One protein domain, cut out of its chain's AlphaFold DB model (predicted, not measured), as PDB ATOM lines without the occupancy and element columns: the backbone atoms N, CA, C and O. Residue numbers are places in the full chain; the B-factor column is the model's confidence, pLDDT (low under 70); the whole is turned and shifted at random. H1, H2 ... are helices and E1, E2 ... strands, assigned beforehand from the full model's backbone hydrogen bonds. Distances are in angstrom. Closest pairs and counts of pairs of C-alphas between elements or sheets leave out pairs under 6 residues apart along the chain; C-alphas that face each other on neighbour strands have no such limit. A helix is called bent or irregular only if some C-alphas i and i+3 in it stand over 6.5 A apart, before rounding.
ATOM      1  N   VAL A   4     212.883 286.860 368.271       94.44
ATOM      2  CA  VAL A   4     213.963 287.788 367.935       94.44
ATOM      3  C   VAL A   4     213.862 288.202 366.476       94.44
ATOM      4  O   VAL A   4     213.426 287.427 365.623       94.44
ATOM      5  N   GLN A   5     214.252 289.443 366.205       94.94
ATOM      6  CA  GLN A   5     214.304 289.997 364.860       94.94
ATOM      7  C   GLN A   5     215.666 289.706 364.238       94.94
ATOM      8  O   GLN A   5     216.694 290.130 364.758       94.94
ATOM      9  N   VAL A   6     215.668 289.006 363.109       93.31
ATOM     10  CA  VAL A   6     216.875 288.602 362.389       93.31
ATOM     11  C   VAL A   6     216.814 289.167 360.981       93.31
ATOM     12  O   VAL A   6     215.781 289.103 360.311       93.31
ATOM     13  N   ARG A   7     217.925 289.745 360.523       91.81
ATOM     14  CA  ARG A   7     218.062 290.145 359.124       91.81
ATOM     15  C   ARG A   7     218.363 288.915 358.276       91.81
ATOM     16  O   ARG A   7     219.347 288.221 358.521       91.81
ATOM     17  N   CYS A   8     217.543 288.693 357.258       92.75
ATOM     18  CA  CYS A   8     217.669 287.573 356.341       92.75
ATOM     19  C   CYS A   8     217.664 288.038 354.890       92.75
ATOM     20  O   CYS A   8     217.051 289.050 354.541       92.75
ATOM     21  N   TYR A   9     218.305 287.243 354.048       92.31
ATOM     22  CA  TYR A   9     218.275 287.352 352.595       92.31
ATOM     23  C   TYR A   9     217.435 286.213 352.020       92.31
ATOM     24  O   TYR A   9     217.195 285.209 352.695       92.31
ATOM     25  N   ARG A  10     216.978 286.375 350.777       91.38
ATOM     26  CA  ARG A  10     216.160 285.369 350.091       91.38
ATOM     27  C   ARG A  10     217.003 284.495 349.182       91.38
ATOM     28  O   ARG A  10     217.758 284.988 348.349       91.38
ATOM     29  N   GLY A  11     216.827 283.193 349.330       91.81
ATOM     30  CA  GLY A  11     217.305 282.165 348.421       91.81
ATOM     31  C   GLY A  11     216.140 281.490 347.707       91.81
ATOM     32  O   GLY A  11     214.996 281.567 348.149       91.81
ATOM     33  N   TYR A  12     216.440 280.797 346.612       94.44
ATOM     34  CA  TYR A  12     215.456 280.014 345.871       94.44
ATOM     35  C   TYR A  12     216.002 278.613 345.627       94.44
ATOM     36  O   TYR A  12     216.996 278.431 344.924       94.44
ATOM     37  N   ALA A  13     215.349 277.626 346.228       95.94
ATOM     38  CA  ALA A  13     215.703 276.222 346.132       95.94
ATOM     39  C   ALA A  13     214.852 275.487 345.086       95.94
ATOM     40  O   ALA A  13     213.827 275.987 344.605       95.94
ATOM     41  N   VAL A  14     215.279 274.265 344.771       96.00
ATOM     42  CA  VAL A  14     214.480 273.280 344.038       96.00
ATOM     43  C   VAL A  14     214.226 272.102 344.970       96.00
ATOM     44  O   VAL A  14     215.175 271.526 345.501       96.00
ATOM     45  N   VAL A  15     212.961 271.738 345.172       96.69
ATOM     46  CA  VAL A  15     212.562 270.639 346.062       96.69
ATOM     47  C   VAL A  15     211.676 269.673 345.295       96.69
ATOM     48  O   VAL A  15     210.542 269.999 344.964       96.69
ATOM     49  N   ASP A  16     212.199 268.481 345.002       94.06
ATOM     50  CA  ASP A  16     211.471 267.402 344.315       94.06
ATOM     51  C   ASP A  16     210.685 267.869 343.071       94.06
ATOM     52  O   ASP A  16     209.480 267.655 342.934       94.06
ATOM     53  N   GLY A  17     211.376 268.597 342.189       93.62
ATOM     54  CA  GLY A  17     210.809 269.135 340.948       93.62
ATOM     55  C   GLY A  17     210.004 270.432 341.099       93.62
ATOM     56  O   GLY A  17     209.631 271.018 340.085       93.62
ATOM     57  N   GLU A  18     209.767 270.922 342.320       95.69
ATOM     58  CA  GLU A  18     209.224 272.263 342.547       95.69
ATOM     59  C   GLU A  18     210.352 273.298 342.527       95.69
ATOM     60  O   GLU A  18     211.303 273.218 343.304       95.69
ATOM     61  N   TYR A  19     210.250 274.267 341.619       95.50
ATOM     62  CA  TYR A  19     211.232 275.335 341.429       95.50
ATOM     63  C   TYR A  19     210.825 276.608 342.173       95.50
ATOM     64  O   TYR A  19     209.641 276.840 342.416       95.50
ATOM     65  N   ASN A  20     211.806 277.475 342.438       94.56
ATOM     66  CA  ASN A  20     211.615 278.777 343.088       94.56
ATOM     67  C   ASN A  20     211.007 278.669 344.495       94.56
ATOM     68  O   ASN A  20     210.205 279.511 344.898       94.56
ATOM     69  N   VAL A  21     211.390 277.635 345.248       95.94
ATOM     70  CA  VAL A  21     211.009 277.507 346.657       95.94
ATOM     71  C   VAL A  21     211.799 278.540 347.455       95.94
ATOM     72  O   VAL A  21     213.010 278.399 347.614       95.94
ATOM     73  N   GLU A  22     211.123 279.598 347.902       94.50
ATOM     74  CA  GLU A  22     211.745 280.666 348.690       94.50
ATOM     75  C   GLU A  22     212.246 280.116 350.031       94.50
ATOM     76  O   GLU A  22     211.523 279.421 350.750       94.50
ATOM     77  N   VAL A  23     213.492 280.442 350.357       95.25
ATOM     78  CA  VAL A  23     214.115 280.172 351.651       95.25
ATOM     79  C   VAL A  23     214.791 281.429 352.165       95.25
ATOM     80  O   VAL A  23     215.150 282.324 351.399       95.25
ATOM     81  N   GLU A  24     214.994 281.483 353.469       93.88
ATOM     82  CA  GLU A  24     215.658 282.591 354.135       93.88
ATOM     83  C   GLU A  24     217.050 282.145 354.579       93.88
ATOM     84  O   GLU A  24     217.279 280.980 354.899       93.88
ATOM     85  N   TYR A  25     218.022 283.046 354.568       92.81
ATOM     86  CA  TYR A  25     219.341 282.739 355.110       92.81
ATOM     87  C   TYR A  25     219.989 283.959 355.745       92.81
ATOM     88  O   TYR A  25     219.720 285.106 355.376       92.81
ATOM     89  N   THR A  26     220.849 283.692 356.720       91.31
ATOM     90  CA  THR A  26     221.726 284.677 357.350       91.31
ATOM     91  C   THR A  26     223.139 284.558 356.783       91.31
ATOM     92  O   THR A  26     223.473 283.603 356.084       91.31
ATOM     93  N   LEU A  27     223.978 285.550 357.076       85.00
ATOM     94  CA  LEU A  27     225.361 285.624 356.602       85.00
ATOM     95  C   LEU A  27     226.341 285.713 357.782       85.00
ATOM     96  O   LEU A  27     226.952 286.761 357.989       85.00
ATOM     97  N   PRO A  28     226.485 284.642 358.585       70.25
ATOM     98  CA  PRO A  28     227.215 284.695 359.851       70.25
ATOM     99  C   PRO A  28     228.695 285.120 359.726       70.25
ATOM    100  O   PRO A  28     229.261 285.740 360.619       70.25
ATOM    101  N   ASP A  29     229.335 284.881 358.582       68.62
ATOM    102  CA  ASP A  29     230.737 285.276 358.368       68.62
ATOM    103  C   ASP A  29     230.924 286.768 358.028       68.62
ATOM    104  O   ASP A  29     232.047 287.252 357.880       68.62
ATOM    105  N   PHE A  30     229.831 287.520 357.902       67.50
ATOM    106  CA  PHE A  30     229.829 288.896 357.409       67.50
ATOM    107  C   PHE A  30     229.346 289.906 358.463       67.50
ATOM    108  O   PHE A  30     228.682 290.893 358.155       67.50
ATOM    109  N   GLY A  31     229.689 289.656 359.730       65.19
ATOM    110  CA  GLY A  31     229.334 290.517 360.865       65.19
ATOM    111  C   GLY A  31     227.939 290.260 361.440       65.19
ATOM    112  O   GLY A  31     227.524 290.963 362.361       65.19
ATOM    113  N   TYR A  32     227.234 289.251 360.926       72.56
ATOM    114  CA  TYR A  32     226.035 288.707 361.551       72.56
ATOM    115  C   TYR A  32     226.444 287.579 362.493       72.56
ATOM    116  O   TYR A  32     227.295 286.778 362.159       72.56
ATOM    117  N   TYR A  33     225.827 287.476 363.659       85.38
ATOM    118  CA  TYR A  33     226.160 286.424 364.624       85.38
ATOM    119  C   TYR A  33     225.011 285.441 364.792       85.38
ATOM    120  O   TYR A  33     224.928 284.761 365.796       85.38
ATOM    121  N   THR A  34     224.096 285.362 363.829       91.25
ATOM    122  CA  THR A  34     222.897 284.532 363.953       91.25
ATOM    123  C   THR A  34     222.924 283.407 362.936       91.25
ATOM    124  O   THR A  34     222.976 283.651 361.730       91.25
ATOM    125  N   GLU A  35     222.840 282.174 363.419       92.56
ATOM    126  CA  GLU A  35     222.546 280.998 362.606       92.56
ATOM    127  C   GLU A  35     221.062 280.644 362.706       92.56
ATOM    128  O   GLU A  35     220.415 280.884 363.728       92.56
ATOM    129  N   LEU A  36     220.527 280.051 361.639       95.31
ATOM    130  CA  LEU A  36     219.162 279.543 361.613       95.31
ATOM    131  C   LEU A  36     219.160 278.014 361.667       95.31
ATOM    132  O   LEU A  36     219.974 277.342 361.032       95.31
ATOM    133  N   TYR A  37     218.202 277.466 362.400       96.56
ATOM    134  CA  TYR A  37     217.971 276.034 362.545       96.56
ATOM    135  C   TYR A  37     216.510 275.717 362.268       96.56
ATOM    136  O   TYR A  37     215.642 276.545 362.512       96.56
ATOM    137  N   THR A  38     216.210 274.515 361.791       97.00
ATOM    138  CA  THR A  38     214.827 274.087 361.558       97.00
ATOM    139  C   THR A  38     214.551 272.711 362.143       97.00
ATOM    140  O   THR A  38     215.415 271.833 362.130       97.00
ATOM    141  N   ASP A  39     213.340 272.526 362.667       95.88
ATOM    142  CA  ASP A  39     212.825 271.216 363.064       95.88
ATOM    143  C   ASP A  39     212.149 270.557 361.858       95.88
ATOM    144  O   ASP A  39     211.054 270.949 361.454       95.88
ATOM    145  N   LEU A  40     212.762 269.510 361.299       93.69
ATOM    146  CA  LEU A  40     212.242 268.820 360.108       93.69
ATOM    147  C   LEU A  40     210.900 268.105 360.329       93.69
ATOM    148  O   LEU A  40     210.319 267.592 359.378       93.69
ATOM    149  N   ARG A  41     210.391 268.048 361.565       93.94
ATOM    150  CA  ARG A  41     209.065 267.489 361.870       93.94
ATOM    151  C   ARG A  41     207.946 268.509 361.688       93.94
ATOM    152  O   ARG A  41     206.803 268.106 361.497       93.94
ATOM    153  N   THR A  42     208.248 269.800 361.830       93.69
ATOM    154  CA  THR A  42     207.250 270.884 361.812       93.69
ATOM    155  C   THR A  42     207.534 271.944 360.756       93.69
ATOM    156  O   THR A  42     206.616 272.662 360.375       93.69
ATOM    157  N   GLY A  43     208.782 272.058 360.298       94.12
ATOM    158  CA  GLY A  43     209.258 273.145 359.447       94.12
ATOM    159  C   GLY A  43     209.484 274.462 360.191       94.12
ATOM    160  O   GLY A  43     209.797 275.461 359.554       94.12
ATOM    161  N   GLU A  44     209.344 274.483 361.521       95.81
ATOM    162  CA  GLU A  44     209.572 275.699 362.308       95.81
ATOM    163  C   GLU A  44     211.053 276.089 362.258       95.81
ATOM    164  O   GLU A  44     211.923 275.213 362.311       95.81
ATOM    165  N   ILE A  45     211.328 277.392 362.161       96.62
ATOM    166  CA  ILE A  45     212.680 277.953 362.087       96.62
ATOM    167  C   ILE A  45     213.005 278.685 363.395       96.62
ATOM    168  O   ILE A  45     212.185 279.423 363.948       96.62
ATOM    169  N   TYR A  46     214.225 278.477 363.870       96.69
ATOM    170  CA  TYR A  46     214.774 278.988 365.116       96.69
ATOM    171  C   TYR A  46     216.045 279.782 364.830       96.69
ATOM    172  O   TYR A  46     216.802 279.433 363.924       96.69
ATOM    173  N   ALA A  47     216.284 280.823 365.615       95.31
ATOM    174  CA  ALA A  47     217.485 281.642 365.554       95.31
ATOM    175  C   ALA A  47     218.378 281.357 366.761       95.31
ATOM    176  O   ALA A  47     217.896 281.329 367.893       95.31
ATOM    177  N   LEU A  48     219.672 281.180 366.505       93.19
ATOM    178  CA  LEU A  48     220.708 280.995 367.516       93.19
ATOM    179  C   LEU A  48     221.793 282.053 367.329       93.19
ATOM    180  O   LEU A  48     222.374 282.153 366.247       93.19
ATOM    181  N   GLU A  49     222.106 282.805 368.383       89.50
ATOM    182  CA  GLU A  49     223.258 283.707 368.381       89.50
ATOM    183  C   GLU A  49     224.559 282.928 368.667       89.50
ATOM    184  O   GLU A  49     224.782 282.360 369.741       89.50
ATOM    185  N   ILE A  50     225.427 282.867 367.663       82.19
ATOM    186  CA  ILE A  50     226.739 282.235 367.705       82.19
ATOM    187  C   ILE A  50     227.811 283.250 368.110       82.19
ATOM    188  O   ILE A  50     227.836 284.381 367.642       82.19
ATOM    189  N   GLY A  51     228.745 282.840 368.967       70.75
ATOM    190  CA  GLY A  51     229.894 283.674 369.341       70.75
ATOM    191  C   GLY A  51     229.839 284.274 370.745       70.75
ATOM    192  O   GLY A  51     230.827 284.866 371.179       70.75
ATOM    193  N   ASP A  52     228.764 284.052 371.505       68.88
ATOM    194  CA  ASP A  52     228.814 284.230 372.958       68.88
ATOM    195  C   ASP A  52     229.555 283.047 373.616       68.88
ATOM    196  O   ASP A  52     229.559 281.910 373.127       68.88
ATOM    197  N   LYS A  53     230.169 283.288 374.778       63.41
ATOM    198  CA  LYS A  53     230.872 282.275 375.587       63.41
ATOM    199  C   LYS A  53     229.992 281.067 375.912       63.41
ATOM    200  O   LYS A  53     230.511 279.988 376.181       63.41
ATOM    201  N   ASN A  54     228.674 281.255 375.899       71.25
ATOM    202  CA  ASN A  54     227.688 280.229 376.204       71.25
ATOM    203  C   ASN A  54     227.441 279.236 375.056       71.25
ATOM    204  O   ASN A  54     226.986 278.124 375.340       71.25
ATOM    205  N   THR A  55     227.747 279.607 373.806       77.06
ATOM    206  CA  THR A  55     227.458 278.809 372.597       77.06
ATOM    207  C   THR A  55     228.718 278.339 371.868       77.06
ATOM    208  O   THR A  55     228.685 277.305 371.209       77.06
ATOM    209  N   ALA A  56     229.860 279.010 372.058       75.06
ATOM    210  CA  ALA A  56     231.091 278.779 371.293       75.06
ATOM    211  C   ALA A  56     231.684 277.351 371.360       75.06
ATOM    212  O   ALA A  56     232.465 276.978 370.488       75.06
ATOM    213  N   SER A  57     231.352 276.553 372.380       80.56
ATOM    214  CA  SER A  57     231.897 275.197 372.570       80.56
ATOM    215  C   SER A  57     230.833 274.112 372.716       80.56
ATOM    216  O   SER A  57     231.166 273.001 373.128       80.56
ATOM    217  N   LYS A  58     229.563 274.437 372.462       86.25
ATOM    218  CA  LYS A  58     228.447 273.503 372.614       86.25
ATOM    219  C   LYS A  58     227.920 273.090 371.252       86.25
ATOM    220  O   LYS A  58     227.816 273.900 370.336       86.25
ATOM    221  N   THR A  59     227.557 271.826 371.135       89.81
ATOM    222  CA  THR A  59     226.746 271.335 370.023       89.81
ATOM    223  C   THR A  59     225.331 271.899 370.116       89.81
ATOM    224  O   THR A  59     224.867 272.262 371.199       89.81
ATOM    225  N   ILE A  60     224.611 271.937 368.992       90.75
ATOM    226  CA  ILE A  60     223.212 272.381 368.992       90.75
ATOM    227  C   ILE A  60     222.365 271.570 369.981       90.75
ATOM    228  O   ILE A  60     221.586 272.153 370.725       90.75
ATOM    229  N   ASP A  61     222.586 270.256 370.073       91.31
ATOM    230  CA  ASP A  61     221.862 269.373 370.992       91.31
ATOM    231  C   ASP A  61     222.116 269.703 372.465       91.31
ATOM    232  O   ASP A  61     221.202 269.598 373.283       91.31
ATOM    233  N   GLU A  62     223.329 270.139 372.809       91.81
ATOM    234  CA  GLU A  62     223.656 270.616 374.155       91.81
ATOM    235  C   GLU A  62     223.046 271.988 374.448       91.81
ATOM    236  O   GLU A  62     222.668 272.252 375.590       91.81
ATOM    237  N   ILE A  63     222.939 272.862 373.442       90.62
ATOM    238  CA  ILE A  63     222.300 274.180 373.575       90.62
ATOM    239  C   ILE A  63     220.800 274.003 373.811       90.62
ATOM    240  O   ILE A  63     220.254 274.552 374.766       90.62
ATOM    241  N   VAL A  64     220.146 273.165 373.004       93.00
ATOM    242  CA  VAL A  64     218.698 272.939 373.099       93.00
ATOM    243  C   VAL A  64     218.310 271.833 374.081       93.00
ATOM    244  O   VAL A  64     217.149 271.406 374.117       93.00
ATOM    245  N   ALA A  65     219.251 271.375 374.910       90.50
ATOM    246  CA  ALA A  65     219.007 270.385 375.947       90.50
ATOM    247  C   ALA A  65     217.970 270.917 376.953       90.50
ATOM    248  O   ALA A  65     218.244 271.784 377.778       90.50
ATOM    249  N   GLY A  66     216.747 270.389 376.880       89.81
ATOM    250  CA  GLY A  66     215.623 270.818 377.720       89.81
ATOM    251  C   GLY A  66     214.734 271.905 377.107       89.81
ATOM    252  O   GLY A  66     213.698 272.229 377.692       89.81
ATOM    253  N   ILE A  67     215.063 272.411 375.916       93.50
ATOM    254  CA  ILE A  67     214.189 273.307 375.153       93.50
ATOM    255  C   ILE A  67     213.146 272.475 374.400       93.50
ATOM    256  O   ILE A  67     213.432 271.427 373.811       93.50
ATOM    257  N   LYS A  68     211.897 272.946 374.433       94.31
ATOM    258  CA  LYS A  68     210.763 272.321 373.751       94.31
ATOM    259  C   LYS A  68     210.272 273.209 372.621       94.31
ATOM    260  O   LYS A  68     210.187 274.422 372.781       94.31
ATOM    261  N   CYS A  69     209.873 272.586 371.517       92.94
ATOM    262  CA  CYS A  69     209.184 273.254 370.426       92.94
ATOM    263  C   CYS A  69     207.929 273.962 370.976       92.94
ATOM    264  O   CYS A  69     207.086 273.291 371.583       92.94
ATOM    265  N   PRO A  70     207.756 275.275 370.755       90.81
ATOM    266  CA  PRO A  70     206.605 276.013 371.275       90.81
ATOM    267  C   PRO A  70     205.276 275.570 370.644       90.81
ATOM    268  O   PRO A  70     204.225 275.764 371.245       90.81
ATOM    269  N   ILE A  71     205.320 274.945 369.461       89.25
ATOM    270  CA  ILE A  71     204.133 274.476 368.733       89.25
ATOM    271  C   ILE A  71     203.713 273.076 369.193       89.25
ATOM    272  O   ILE A  71     202.535 272.825 369.427       89.25
ATOM    273  N   THR A  72     204.666 272.147 369.325       92.00
ATOM    274  CA  THR A  72     204.360 270.726 369.583       92.00
ATOM    275  C   THR A  72     204.633 270.276 371.015       92.00
ATOM    276  O   THR A  72     204.243 269.171 371.394       92.00
ATOM    277  N   GLY A  73     205.354 271.072 371.809       92.62
ATOM    278  CA  GLY A  73     205.805 270.715 373.157       92.62
ATOM    279  C   GLY A  73     206.857 269.598 373.211       92.62
ATOM    280  O   GLY A  73     207.240 269.172 374.304       92.62
ATOM    281  N   ARG A  74     207.330 269.102 372.060       93.06
ATOM    282  CA  ARG A  74     208.357 268.050 371.970       93.06
ATOM    283  C   ARG A  74     209.755 268.629 372.157       93.06
ATOM    284  O   ARG A  74     209.980 269.798 371.865       93.06
ATOM    285  N   SER A  75     210.694 267.800 372.612       93.94
ATOM    286  CA  SER A  75     212.112 268.176 372.704       93.94
ATOM    287  C   SER A  75     212.661 268.599 371.337       93.94
ATOM    288  O   SER A  75     212.318 267.974 370.323       93.94
ATOM    289  N   LEU A  76     213.499 269.638 371.325       94.75
ATOM    290  CA  LEU A  76     214.250 270.072 370.140       94.75
ATOM    291  C   LEU A  76     215.569 269.304 369.959       94.75
ATOM    292  O   LEU A  76     216.024 269.153 368.827       94.75
ATOM    293  N   ALA A  77     216.149 268.772 371.039       93.31
ATOM    294  CA  ALA A  77     217.389 267.994 370.971       93.31
ATOM    295  C   ALA A  77     217.237 266.775 370.044       93.31
ATOM    296  O   ALA A  77     216.251 266.036 370.151       93.31
ATOM    297  N   GLY A  78     218.198 266.584 369.140       91.00
ATOM    298  CA  GLY A  78     218.239 265.528 368.127       91.00
ATOM    299  C   GLY A  78     217.327 265.758 366.918       91.00
ATOM    300  O   GLY A  78     217.175 264.860 366.091       91.00
ATOM    301  N   HIS A  79     216.674 266.921 366.820       92.44
ATOM    302  CA  HIS A  79     215.681 267.201 365.776       92.44
ATOM    303  C   HIS A  79     215.930 268.485 364.989       92.44
ATOM    304  O   HIS A  79     215.299 268.680 363.949       92.44
ATOM    305  N   LEU A  80     216.834 269.342 365.461       95.31
ATOM    306  CA  LEU A  80     217.231 270.537 364.735       95.31
ATOM    307  C   LEU A  80     218.331 270.227 363.724       95.31
ATOM    308  O   LEU A  80     219.286 269.509 364.013       95.31
ATOM    309  N   THR A  81     218.208 270.821 362.544       95.06
ATOM    310  CA  THR A  81     219.249 270.840 361.513       95.06
ATOM    311  C   THR A  81     219.517 272.271 361.066       95.06
ATOM    312  O   THR A  81     218.677 273.149 361.277       95.06
ATOM    313  N   LYS A  82     220.677 272.518 360.450       94.88
ATOM    314  CA  LYS A  82     221.020 273.843 359.923       94.88
ATOM    315  C   LYS A  82     220.061 274.243 358.806       94.88
ATOM    316  O   LYS A  82     219.873 273.510 357.833       94.88
ATOM    317  N   TYR A  83     219.503 275.439 358.935       95.75
ATOM    318  CA  TYR A  83     218.659 276.072 357.934       95.75
ATOM    319  C   TYR A  83     219.454 277.168 357.202       95.75
ATOM    320  O   TYR A  83     220.197 277.906 357.850       95.75
ATOM    321  N   PRO A  84     219.319 277.304 355.872       95.56
ATOM    322  CA  PRO A  84     218.477 276.516 354.959       95.56
ATOM    323  C   PRO A  84     219.175 275.288 354.330       95.56
ATOM    324  O   PRO A  84     218.675 274.738 353.349       95.56
ATOM    325  N   GLN A  85     220.304 274.821 354.884       95.56
ATOM    326  CA  GLN A  85     221.032 273.650 354.356       95.56
ATOM    327  C   GLN A  85     220.158 272.398 354.259       95.56
ATOM    328  O   GLN A  85     220.302 271.593 353.339       95.56
ATOM    329  N   SER A  86     219.239 272.223 355.204       96.62
ATOM    330  CA  SER A  86     218.129 271.278 355.117       96.62
ATOM    331  C   SER A  86     216.870 271.940 355.658       96.62
ATOM    332  O   SER A  86     216.933 272.626 356.675       96.62
ATOM    333  N   PHE A  87     215.727 271.743 355.005       97.25
ATOM    334  CA  PHE A  87     214.452 272.315 355.445       97.25
ATOM    335  C   PHE A  87     213.252 271.470 355.020       97.25
ATOM    336  O   PHE A  87     213.330 270.709 354.059       97.25
ATOM    337  N   LEU A  88     212.136 271.599 355.741       95.81
ATOM    338  CA  LEU A  88     210.880 270.930 355.399       95.81
ATOM    339  C   LEU A  88     210.049 271.811 354.457       95.81
ATOM    340  O   LEU A  88     209.781 272.972 354.756       95.81
ATOM    341  N   TYR A  89     209.591 271.243 353.346       95.88
ATOM    342  CA  TYR A  89     208.693 271.883 352.391       95.88
ATOM    343  C   TYR A  89     207.631 270.888 351.924       95.88
ATOM    344  O   TYR A  89     207.950 269.933 351.219       95.88
ATOM    345  N   LYS A  90     206.368 271.102 352.319       94.06
ATOM    346  CA  LYS A  90     205.225 270.229 351.967       94.06
ATOM    347  C   LYS A  90     205.532 268.733 352.169       94.06
ATOM    348  O   LYS A  90     205.399 267.938 351.244       94.06
ATOM    349  N   ASP A  91     206.012 268.378 353.361       93.75
ATOM    350  CA  ASP A  91     206.410 267.011 353.745       93.75
ATOM    351  C   ASP A  91     207.629 266.430 352.999       93.75
ATOM    352  O   ASP A  91     207.954 265.251 353.149       93.75
ATOM    353  N   LYS A  92     208.348 267.253 352.228       95.31
ATOM    354  CA  LYS A  92     209.598 266.890 351.548       95.31
ATOM    355  C   LYS A  92     210.778 267.632 352.153       95.31
ATOM    356  O   LYS A  92     210.626 268.739 352.666       95.31
ATOM    357  N   ILE A  93     211.964 267.036 352.067       96.38
ATOM    358  CA  ILE A  93     213.198 267.688 352.505       96.38
ATOM    359  C   ILE A  93     213.818 268.431 351.326       96.38
ATOM    360  O   ILE A  93     214.145 267.834 350.301       96.38
ATOM    361  N   GLY A  94     213.942 269.745 351.480       96.75
ATOM    362  CA  GLY A  94     214.692 270.616 350.593       96.75
ATOM    363  C   GLY A  94     216.102 270.869 351.112       96.75
ATOM    364  O   GLY A  94     216.379 270.722 352.305       96.75
ATOM    365  N   HIS A  95     216.978 271.289 350.204       96.69
ATOM    366  CA  HIS A  95     218.346 271.688 350.507       96.69
ATOM    367  C   HIS A  95     218.673 272.990 349.784       96.69
ATOM    368  O   HIS A  95     218.350 273.145 348.603       96.69
ATOM    369  N   PHE A  96     219.318 273.917 350.483       95.25
ATOM    370  CA  PHE A  96     219.811 275.154 349.896       95.25
ATOM    371  C   PHE A  96     221.114 275.573 350.566       95.25
ATOM    372  O   PHE A  96     221.182 275.713 351.784       95.25
ATOM    373  N   GLU A  97     222.135 275.814 349.753       92.12
ATOM    374  CA  GLU A  97     223.381 276.423 350.198       92.12
ATOM    375  C   GLU A  97     223.446 277.824 349.574       92.12
ATOM    376  O   GLU A  97     223.442 277.925 348.339       92.12
ATOM    377  N   PRO A  98     223.453 278.903 350.375       86.38
ATOM    378  CA  PRO A  98     223.588 280.246 349.835       86.38
ATOM    379  C   PRO A  98     224.926 280.399 349.110       86.38
ATOM    380  O   PRO A  98     225.953 279.849 349.512       86.38
ATOM    381  N   ASP A  99     224.920 281.177 348.028       80.75
ATOM    382  CA  ASP A  99     226.166 281.561 347.375       80.75
ATOM    383  C   ASP A  99     227.019 282.384 348.358       80.75
ATOM    384  O   ASP A  99     226.503 283.170 349.152       80.75
ATOM    385  N   LYS A 100     228.343 282.238 348.280       73.06
ATOM    386  CA  LYS A 100     229.302 282.982 349.111       73.06
ATOM    387  C   LYS A 100     229.438 284.448 348.693       73.06
ATOM    388  O   LYS A 100     230.234 285.186 349.274       73.06
ATOM    389  N   ARG A 101     228.720 284.871 347.650       76.69
ATOM    390  CA  ARG A 101     228.657 286.266 347.210       76.69
ATOM    391  C   ARG A 101     227.850 287.097 348.197       76.69
ATOM    392  O   ARG A 101     226.778 286.685 348.618       76.69
ATOM    393  N   TYR A 102     228.360 288.287 348.507       70.00
ATOM    394  CA  TYR A 102     227.678 289.258 349.355       70.00
ATOM    395  C   TYR A 102     226.452 289.813 348.600       70.00
ATOM    396  O   TYR A 102     226.640 290.469 347.571       70.00
ATOM    397  N   PRO A 103     225.213 289.524 349.032       72.50
ATOM    398  CA  PRO A 103     224.013 290.132 348.462       72.50
ATOM    399  C   PRO A 103     223.938 291.618 348.836       72.50
ATOM    400  O   PRO A 103     224.496 292.038 349.851       72.50
ATOM    401  N   ASN A 104     223.247 292.427 348.033       77.44
ATOM    402  CA  ASN A 104     223.063 293.835 348.375       77.44
ATOM    403  C   ASN A 104     222.165 293.950 349.613       77.44
ATOM    404  O   ASN A 104     221.218 293.185 349.778       77.44
ATOM    405  N   ASP A 105     222.420 294.936 350.472       75.31
ATOM    406  CA  ASP A 105     221.608 295.147 351.680       75.31
ATOM    407  C   ASP A 105     220.130 295.428 351.372       75.31
ATOM    408  O   ASP A 105     219.260 295.104 352.182       75.31
ATOM    409  N   GLU A 106     219.838 295.978 350.192       78.56
ATOM    410  CA  GLU A 106     218.478 296.210 349.689       78.56
ATOM    411  C   GLU A 106     217.694 294.905 349.460       78.56
ATOM    412  O   GLU A 106     216.466 294.914 349.504       78.56
ATOM    413  N   ASP A 107     218.393 293.776 349.295       82.75
ATOM    414  CA  ASP A 107     217.801 292.444 349.131       82.75
ATOM    415  C   ASP A 107     217.531 291.750 350.481       82.75
ATOM    416  O   ASP A 107     217.095 290.594 350.527       82.75
ATOM    417  N   SER A 108     217.801 292.439 351.597       89.56
ATOM    418  CA  SER A 108     217.559 291.929 352.944       89.56
ATOM    419  C   SER A 108     216.184 292.322 353.486       89.56
ATOM    420  O   SER A 108     215.596 293.346 353.139       89.56
ATOM    421  N   SER A 109     215.662 291.505 354.395       91.81
ATOM    422  CA  SER A 109     214.435 291.787 355.138       91.81
ATOM    423  C   SER A 109     214.568 291.347 356.593       91.81
ATOM    424  O   SER A 109     215.332 290.436 356.907       91.81
ATOM    425  N   ILE A 110     213.845 292.014 357.495       93.25
ATOM    426  CA  ILE A 110     213.789 291.625 358.909       93.25
ATOM    427  C   ILE A 110     212.668 290.607 359.101       93.25
ATOM    428  O   ILE A 110     211.523 290.858 358.717       93.25
ATOM    429  N   ARG A 111     213.002 289.473 359.715       95.31
ATOM    430  CA  ARG A 111     212.092 288.368 360.021       95.31
ATOM    431  C   ARG A 111     212.126 288.037 361.502       95.31
ATOM    432  O   ARG A 111     213.099 288.336 362.186       95.31
ATOM    433  N   GLU A 112     211.046 287.445 361.994       96.12
ATOM    434  CA  GLU A 112     210.925 287.059 363.396       96.12
ATOM    435  C   GLU A 112     211.003 285.544 363.546       96.12
ATOM    436  O   GLU A 112     210.170 284.823 362.995       96.12
ATOM    437  N   PHE A 113     211.945 285.079 364.361       96.31
ATOM    438  CA  PHE A 113     212.118 283.663 364.685       96.31
ATOM    439  C   PHE A 113     212.093 283.449 366.186       96.31
ATOM    440  O   PHE A 113     212.320 284.377 366.962       96.31
ATOM    441  N   TRP A 114     211.834 282.216 366.606       95.56
ATOM    442  CA  TRP A 114     212.038 281.844 367.997       95.56
ATOM    443  C   TRP A 114     213.526 281.741 368.315       95.56
ATOM    444  O   TRP A 114     214.265 281.067 367.603       95.56
ATOM    445  N   GLU A 115     213.936 282.360 369.412       94.38
ATOM    446  CA  GLU A 115     215.289 282.251 369.953       94.38
ATOM    447  C   GLU A 115     215.472 280.927 370.705       94.38
ATOM    448  O   GLU A 115     214.595 280.532 371.494       94.38
ATOM    449  N   ILE A 116     216.603 280.265 370.456       91.31
ATOM    450  CA  ILE A 116     217.059 279.044 371.138       91.31
ATOM    451  C   ILE A 116     218.461 279.210 371.716       91.31
ATOM    452  O   ILE A 116     219.246 280.003 371.156       91.31
TER     453      ILE A 116
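Overview. This is residues 4 to 116 of the 116 residues of an uncharacterized protein of Elusimicrobium minutum (strain Pei191) (UniProt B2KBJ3). One sheet of six strands curls like part of a barrel and folds back on itself, so that E2 and E1 face E4, E3 and E5, with E8 as the hinge; the barrel is left open between the edge strands E2 and E5. A small hairpin, E6 and E7, sits beside the ends of E1 and E3, while the short helix H1 and the loop of residues 64 to 79 lie at one end of the whole and the loop of residues 95 to 107 at the other. The printed part has 113 residues, under half of them in named elements, which follow in the order E1 E2 E3 E4 H1 E5 E6 E7 E8; the class is mostly strand. The large sheet is mixed, in the order E2 E1 E8 E4 E3 E5, and the pair E6 and E7 is antiparallel. The whole is compact, with a radius of gyration of the C-alphas of 14.1 A, and rounded, spanning 36 by 34 by 21 A.

Along the chain. Find C-alpha 4 at (213.963, 287.788, 367.935); from there E1, residues 4 to 15, runs 27.8 A, bending by 74 degrees at residue 7. E2, residues 18 to 25, comes back over 19.2 A. Next read E3, residues 34 to 39, 16.7 A long from C-alpha 34 at (222.897, 284.532, 363.953), and E4, residues 45 to 49, 13.6 A. H1 is residues 60 to 63, 5.0 A from first to last C-alpha. E5, residues 80 to 83, measures 8.9 A; E6, residues 87 to 89, measures 6.5 A, and E7, residues 92 to 94, measures 6.4 A. E8, residues 108 to 115, runs 19.7 A to C-alpha 115 at (215.289, 282.251, 369.953), bending by 53 degrees at residue 112.

Arrangement. Begin with the strongly twisted large sheet, a folded sheet, one sheet bent back into two leaves that face each other. E1 and E2 form a hairpin; look at N 11 and O 23, 2.8 A apart. The pairing of E1 is staggered: its residues 4 to 9 pair with E8, antiparallel, where N 6 and O 111 are 2.8 A apart, and its residues 9 to 15 pair with E2. E8 and E4 are parallel, with N 47 and O 114 at 2.8 A. E3 and E4 form a hairpin, with N 46 and O 37 at 2.8 A, and E3 and E5 are antiparallel, with N 38 and O 81 at 2.9 A. E4, H1 and E5 make a split strand-helix-strand unit, two strands of one sheet that are not neighbours, with a helix between them along the chain and E3 between them in the sheet; its crossover is right-handed. H1 is on the sheet but only grazes it, with residues 60 to 63; it is too short for any O i to N i+4 pair, and its one O i to N i+3 pair is within hydrogen-bond range. In the hairpin of E6 and E7, N 89 and O 92 are 2.8 A apart. The closest C-alphas of E1 and E7 are those of Val 15 and Gly 94, 5.0 A, and those of E3 and E6 are Thr 38 and Phe 87, 6.4 A. E7 and E8 are apart.

Size, cuts and confidence. The two C-alphas farthest apart are those of Gly 17 and Lys 53, 42.1 A. The printed part has no cut and ends at Ile 116, the chain's last residue. The links from H1 to E5, 16 residues, and from E7 to E8, 13 residues, are long. The mean pLDDT of the printed part is 89.7; look for values under 70 at residues 29 to 31 and 52 to 53.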